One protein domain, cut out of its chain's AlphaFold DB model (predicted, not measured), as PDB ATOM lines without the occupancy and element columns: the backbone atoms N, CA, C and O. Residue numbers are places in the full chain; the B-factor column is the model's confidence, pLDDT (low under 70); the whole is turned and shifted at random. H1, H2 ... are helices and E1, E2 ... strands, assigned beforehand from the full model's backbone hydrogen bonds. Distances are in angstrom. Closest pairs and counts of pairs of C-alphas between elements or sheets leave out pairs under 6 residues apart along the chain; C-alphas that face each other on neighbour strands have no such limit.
ATOM      1  N   ARG A   5      15.545  11.979 -12.934       75.31
ATOM      2  CA  ARG A   5      14.415  11.536 -12.096       75.31
ATOM      3  C   ARG A   5      13.833  10.209 -12.579       75.31
ATOM      4  O   ARG A   5      13.691   9.310 -11.764       75.31
ATOM      5  N   ASP A   6      13.611  10.066 -13.883       84.12
ATOM      6  CA  ASP A   6      13.064   8.841 -14.471       84.12
ATOM      7  C   ASP A   6      13.996   7.648 -14.212       84.12
ATOM      8  O   ASP A   6      13.540   6.570 -13.853       84.12
ATOM      9  N   LEU A   7      15.317   7.846 -14.307       86.06
ATOM     10  CA  LEU A   7      16.297   6.787 -14.029       86.06
ATOM     11  C   LEU A   7      16.332   6.370 -12.554       86.06
ATOM     12  O   LEU A   7      16.510   5.192 -12.263       86.06
ATOM     13  N   ASN A   8      16.123   7.304 -11.621       87.38
ATOM     14  CA  ASN A   8      16.006   6.968 -10.200       87.38
ATOM     15  C   ASN A   8      14.724   6.178  -9.905       87.38
ATOM     16  O   ASN A   8      14.755   5.238  -9.108       87.38
ATOM     17  N   ASP A   9      13.611   6.547 -10.542       90.88
ATOM     18  CA  ASP A   9      12.337   5.840 -10.391       90.88
ATOM     19  C   ASP A   9      12.431   4.421 -10.981       90.88
ATOM     20  O   ASP A   9      12.002   3.456 -10.348       90.88
ATOM     21  N   ILE A  10      13.075   4.272 -12.145       89.81
ATOM     22  CA  ILE A  10      13.343   2.966 -12.767       89.81
ATOM     23  C   ILE A  10      14.281   2.127 -11.888       89.81
ATOM     24  O   ILE A  10      13.983   0.961 -11.640       89.81
ATOM     25  N   ALA A  11      15.367   2.701 -11.361       91.00
ATOM     26  CA  ALA A  11      16.274   1.990 -10.458       91.00
ATOM     27  C   ALA A  11      15.550   1.536  -9.180       91.00
ATOM     28  O   ALA A  11      15.692   0.393  -8.762       91.00
ATOM     29  N   SER A  12      14.694   2.381  -8.603       92.44
ATOM     30  CA  SER A  12      13.899   2.016  -7.422       92.44
ATOM     31  C   SER A  12      12.916   0.871  -7.692       92.44
ATOM     32  O   SER A  12      12.580   0.124  -6.776       92.44
ATOM     33  N   TYR A  13      12.452   0.731  -8.936       93.69
ATOM     34  CA  TYR A  13      11.578  -0.363  -9.354       93.69
ATOM     35  C   TYR A  13      12.347  -1.659  -9.660       93.69
ATOM     36  O   TYR A  13      11.882  -2.738  -9.302       93.69
ATOM     37  N   LEU A  14      13.501  -1.563 -10.330       93.31
ATOM     38  CA  LEU A  14      14.264  -2.723 -10.809       93.31
ATOM     39  C   LEU A  14      15.215  -3.316  -9.768       93.31
ATOM     40  O   LEU A  14      15.389  -4.530  -9.748       93.31
ATOM     41  N   VAL A  15      15.809  -2.480  -8.913       96.00
ATOM     42  CA  VAL A  15      16.750  -2.898  -7.860       96.00
ATOM     43  C   VAL A  15      16.253  -2.463  -6.471       96.00
ATOM     44  O   VAL A  15      16.888  -1.648  -5.797       96.00
ATOM     45  N   PRO A  16      15.074  -2.942  -6.023       95.06
ATOM     46  CA  PRO A  16      14.443  -2.447  -4.803       95.06
ATOM     47  C   PRO A  16      15.189  -2.835  -3.519       95.06
ATOM     48  O   PRO A  16      15.082  -2.112  -2.525       95.06
ATOM     49  N   ASN A  17      15.947  -3.935  -3.509       96.25
ATOM     50  CA  ASN A  17      16.616  -4.437  -2.310       96.25
ATOM     51  C   ASN A  17      18.137  -4.249  -2.366       96.25
ATOM     52  O   ASN A  17      18.729  -4.283  -3.444       96.25
ATOM     53  N   PRO A  18      18.801  -4.104  -1.205       95.62
ATOM     54  CA  PRO A  18      20.255  -4.134  -1.142       95.62
ATOM     55  C   PRO A  18      20.821  -5.439  -1.719       95.62
ATOM     56  O   PRO A  18      20.402  -6.526  -1.316       95.62
ATOM     57  N   GLY A  19      21.791  -5.318  -2.622       93.12
ATOM     58  CA  GLY A  19      22.395  -6.419  -3.371       93.12
ATOM     59  C   GLY A  19      21.746  -6.698  -4.729       93.12
ATOM     60  O   GLY A  19      22.268  -7.532  -5.465       93.12
ATOM     61  N   ASP A  20      20.645  -6.021  -5.076       95.69
ATOM     62  CA  ASP A  20      20.036  -6.148  -6.400       95.69
ATOM     63  C   ASP A  20      20.864  -5.392  -7.455       95.69
ATOM     64  O   ASP A  20      21.330  -4.268  -7.228       95.69
ATOM     65  N   GLU A  21      20.990  -5.999  -8.636       94.62
ATOM     66  CA  GLU A  21      21.711  -5.470  -9.795       94.62
ATOM     67  C   GLU A  21      20.893  -5.710 -11.074       94.62
ATOM     68  O   GLU A  21      20.263  -6.759 -11.236       94.62
ATOM     69  N   ALA A  22      20.901  -4.747 -11.999       92.56
ATOM     70  CA  ALA A  22      20.195  -4.846 -13.272       92.56
ATOM     71  C   ALA A  22      20.896  -4.060 -14.390       92.56
ATOM     72  O   ALA A  22      21.467  -2.995 -14.168       92.56
ATOM     73  N   TRP A  23      20.778  -4.562 -15.620       89.69
ATOM     74  CA  TRP A  23      21.199  -3.867 -16.836       89.69
ATOM     75  C   TRP A  23      19.981  -3.428 -17.642       89.69
ATOM     76  O   TRP A  23      19.072  -4.221 -17.892       89.69
ATOM     77  N   VAL A  24      19.971  -2.166 -18.066       87.19
ATOM     78  CA  VAL A  24      18.899  -1.581 -18.878       87.19
ATOM     79  C   VAL A  24      19.499  -0.996 -20.146       87.19
ATOM     80  O   VAL A  24      20.320  -0.090 -20.073       87.19
ATOM     81  N   VAL A  25      19.076  -1.484 -21.309       84.75
ATOM     82  CA  VAL A  25      19.490  -0.932 -22.610       84.75
ATOM     83  C   VAL A  25      18.860   0.452 -22.804       84.75
ATOM     84  O   VAL A  25      17.670   0.618 -22.522       84.75
ATOM     85  N   ASP A  26      19.620   1.447 -23.276       83.38
ATOM     86  CA  ASP A  26      19.063   2.766 -23.607       83.38
ATOM     87  C   ASP A  26      18.312   2.683 -24.947       83.38
ATOM     88  O   ASP A  26      18.935   2.572 -26.001       83.38
ATOM     89  N   PRO A  27      16.972   2.798 -24.967       75.38
ATOM     90  CA  PRO A  27      16.207   2.676 -26.206       75.38
ATOM     91  C   PRO A  27      16.467   3.822 -27.197       75.38
ATOM     92  O   PRO A  27      16.072   3.732 -28.358       75.38
ATOM     93  N   ASN A  28      17.097   4.919 -26.758       77.12
ATOM     94  CA  ASN A  28      17.460   6.046 -27.619       77.12
ATOM     95  C   ASN A  28      18.854   5.897 -28.238       77.12
ATOM     96  O   ASN A  28      19.247   6.742 -29.045       77.12
ATOM     97  N   GLN A  29      19.613   4.883 -27.831       73.44
ATOM     98  CA  GLN A  29      20.903   4.523 -28.401       73.44
ATOM     99  C   GLN A  29      20.775   3.086 -28.916       73.44
ATOM    100  O   GLN A  29      21.129   2.145 -28.210       73.44
ATOM    101  N   PRO A  30      20.190   2.900 -30.117       74.44
ATOM    102  CA  PRO A  30      20.108   1.576 -30.715       74.44
ATOM    103  C   PRO A  30      21.506   0.968 -30.856       74.44
ATOM    104  O   PRO A  30      22.507   1.690 -30.877       74.44
ATOM    105  N   GLU A  31      21.546  -0.358 -30.984       80.19
ATOM    106  CA  GLU A  31      22.778  -1.096 -31.243       80.19
ATOM    107  C   GLU A  31      23.595  -0.431 -32.354       80.19
ATOM    108  O   GLU A  31      23.102  -0.203 -33.465       80.19
ATOM    109  N   HIS A  32      24.842  -0.094 -32.043       77.81
ATOM    110  CA  HIS A  32      25.735   0.615 -32.946       77.81
ATOM    111  C   HIS A  32      27.145   0.038 -32.876       77.81
ATOM    112  O   HIS A  32      27.529  -0.661 -31.943       77.81
ATOM    113  N   MET A  33      27.918   0.293 -33.922       78.62
ATOM    114  CA  MET A  33      29.334  -0.055 -33.952       78.62
ATOM    115  C   MET A  33      30.135   1.080 -33.320       78.62
ATOM    116  O   MET A  33      29.777   2.245 -33.506       78.62
ATOM    117  N   HIS A  34      31.245   0.749 -32.661       75.00
ATOM    118  CA  HIS A  34      32.234   1.748 -32.264       75.00
ATOM    119  C   HIS A  34      32.693   2.585 -33.459       75.00
ATOM    120  O   HIS A  34      32.712   2.118 -34.608       75.00
ATOM    121  N   SER A  44      25.445  -2.163 -27.356       78.31
ATOM    122  CA  SER A  44      24.313  -1.445 -26.783       78.31
ATOM    123  C   SER A  44      24.799  -0.561 -25.648       78.31
ATOM    124  O   SER A  44      25.348  -1.054 -24.662       78.31
ATOM    125  N   ASP A  45      24.514   0.730 -25.757       83.06
ATOM    126  CA  ASP A  45      24.585   1.624 -24.612       83.06
ATOM    127  C   ASP A  45      23.486   1.276 -23.609       83.06
ATOM    128  O   ASP A  45      22.387   0.820 -23.956       83.06
ATOM    129  N   GLY A  46      23.755   1.539 -22.337       88.56
ATOM    130  CA  GLY A  46      22.794   1.226 -21.300       88.56
ATOM    131  C   GLY A  46      23.071   1.895 -19.972       88.56
ATOM    132  O   GLY A  46      23.903   2.789 -19.825       88.56
ATOM    133  N   TYR A  47      22.325   1.445 -18.980       89.00
ATOM    134  CA  TYR A  47      22.445   1.858 -17.601       89.00
ATOM    135  C   TYR A  47      22.648   0.611 -16.759       89.00
ATOM    136  O   TYR A  47      21.842  -0.323 -16.803       89.00
ATOM    137  N   TYR A  48      23.721   0.622 -15.982       92.00
ATOM    138  CA  TYR A  48      23.910  -0.326 -14.904       92.00
ATOM    139  C   TYR A  48      23.224   0.226 -13.659       92.00
ATOM    140  O   TYR A  48      23.555   1.318 -13.198       92.00
ATOM    141  N   MET A  49      22.244  -0.495 -13.133       93.81
ATOM    142  CA  MET A  49      21.494  -0.123 -11.938       93.81
ATOM    143  C   MET A  49      21.847  -1.078 -10.807       93.81
ATOM    144  O   MET A  49      21.940  -2.284 -11.021       93.81
ATOM    145  N   TYR A  50      22.040  -0.541  -9.609       95.31
ATOM    146  CA  TYR A  50      22.477  -1.316  -8.450       95.31
ATOM    147  C   TYR A  50      21.979  -0.685  -7.149       95.31
ATOM    148  O   TYR A  50      21.637   0.501  -7.106       95.31
ATOM    149  N   ASN A  51      21.938  -1.469  -6.075       95.31
ATOM    150  CA  ASN A  51      21.497  -0.999  -4.766       95.31
ATOM    151  C   ASN A  51      22.421  -1.503  -3.646       95.31
ATOM    152  O   ASN A  51      22.368  -2.662  -3.253       95.31
ATOM    153  N   GLU A  52      23.231  -0.612  -3.070       93.25
ATOM    154  CA  GLU A  52      24.090  -0.895  -1.900       93.25
ATOM    155  C   GLU A  52      23.472  -0.400  -0.574       93.25
ATOM    156  O   GLU A  52      24.163  -0.101   0.398       93.25
ATOM    157  N   GLY A  53      22.147  -0.259  -0.534       92.06
ATOM    158  CA  GLY A  53      21.402   0.426   0.528       92.06
ATOM    159  C   GLY A  53      20.657   1.666   0.028       92.06
ATOM    160  O   GLY A  53      19.819   2.217   0.741       92.06
ATOM    161  N   THR A  54      20.928   2.113  -1.199       93.50
ATOM    162  CA  THR A  54      20.132   3.110  -1.925       93.50
ATOM    163  C   THR A  54      20.201   2.813  -3.429       93.50
ATOM    164  O   THR A  54      21.314   2.720  -3.956       93.50
ATOM    165  N   PRO A  55      19.056   2.691  -4.134       94.06
ATOM    166  CA  PRO A  55      19.031   2.505  -5.581       94.06
ATOM    167  C   PRO A  55      19.815   3.598  -6.305       94.06
ATOM    168  O   PRO A  55      19.597   4.793  -6.089       94.06
ATOM    169  N   SER A  56      20.734   3.173  -7.158       91.69
ATOM    170  CA  SER A  56      21.660   4.017  -7.903       91.69
ATOM    171  C   SER A  56      21.809   3.491  -9.325       91.69
ATOM    172  O   SER A  56      21.430   2.363  -9.638       91.69
ATOM    173  N   TRP A  57      22.348   4.324 -10.210       92.38
ATOM    174  CA  TRP A  57      22.595   3.947 -11.593       92.38
ATOM    175  C   TRP A  57      23.855   4.621 -12.133       92.38
ATOM    176  O   TRP A  57      24.196   5.742 -11.752       92.38
ATOM    177  N   LEU A  58      24.524   3.929 -13.048       90.19
ATOM    178  CA  LEU A  58      25.670   4.391 -13.815       90.19
ATOM    179  C   LEU A  58      25.328   4.272 -15.293       90.19
ATOM    180  O   LEU A  58      24.782   3.261 -15.732       90.19
ATOM    181  N   LYS A  59      25.627   5.318 -16.060       84.44
ATOM    182  CA  LYS A  59      25.522   5.244 -17.512       84.44
ATOM    183  C   LYS A  59      26.721   4.461 -18.028       84.44
ATOM    184  O   LYS A  59      27.849   4.791 -17.679       84.44
ATOM    185  N   TYR A  60      26.451   3.436 -18.814       77.75
ATOM    186  CA  TYR A  60      27.455   2.660 -19.508       77.75
ATOM    187  C   TYR A  60      27.409   3.053 -20.976       77.75
ATOM    188  O   TYR A  60      26.398   2.828 -21.648       77.75
ATOM    189  N   HIS A  61      28.489   3.664 -21.440       70.50
ATOM    190  CA  HIS A  61      28.730   3.826 -22.857       70.50
ATOM    191  C   HIS A  61      29.625   2.697 -23.315       70.50
ATOM    192  O   HIS A  61      30.686   2.477 -22.731       70.50
TER     193      HIS A  61
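This is residues 5 to 34 and 44 to 61 of the 69 residues of an uncharacterized protein of TM7 phylum sp. oral taxon 352 (UniProt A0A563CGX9). A small sheet of three antiparallel strands, in the order E1, E2, E3, has one helix, H1, crossing one face, while its other face is bare. Past the end of E1, residues 26 to 34 run on beyond the sheet as an arm that adds to the length. The printed part has 48 residues, with one named helix followed by three named strands, H1, E1, E2, E3, and its class is mixed, helices and strands. It is only just compact, close to loose, with a radius of gyration of the C-alphas of 11.2 A, and elongated, spanning 35 by 18 by 12 A.

E2, residues 46 to 51, is 16.7 A long from first to last C-alpha. E3, residues 55 to 60, measures 16.3 A and ends at C-alpha 60 (27.455, 2.660, -19.508). E1 is residues 21 to 25, 13.8 A. H1, residues 5 to 14, measures 14.3 A and begins at C-alpha 5 (14.415, 11.536, -12.096).

E2 is the inner strand, and E1 and E3 are the edge strands. E2 and E3 form a hairpin, antiparallel at 154 degrees, with N 48 and O 58 within hydrogen-bond range at 2.9 A. E1 and E2 are antiparallel at 162 degrees, with N 22 and O 49 within range at 2.8 A. H1 is on the sheet at a height over the sheet of 8.6 A, making two layers, a helix on one face of a sheet. It lies over E3 and only just over E2, where 3 of its C-alphas fall. On the local plane it stands at 61 degrees to E3, only just across the strands. The closest C-alphas of H1 and E3 are those of Ser 12 and Pro 55, 5.5 A apart. In H1 every O i to N i+4 pair is within hydrogen-bond range.

The two C-alphas farthest apart, those of Met 33 and Gly 53, are 35.4 A apart. Residues 35 to 43 are not printed, and C-alphas 34 and 44 are 10.1 A apart across this cut in the link from E1 to E2. The link from E2 to E3 is tight and that from H1 to E1 is short. The mean pLDDT of the printed part is 87.4, and no printed residue is under 70.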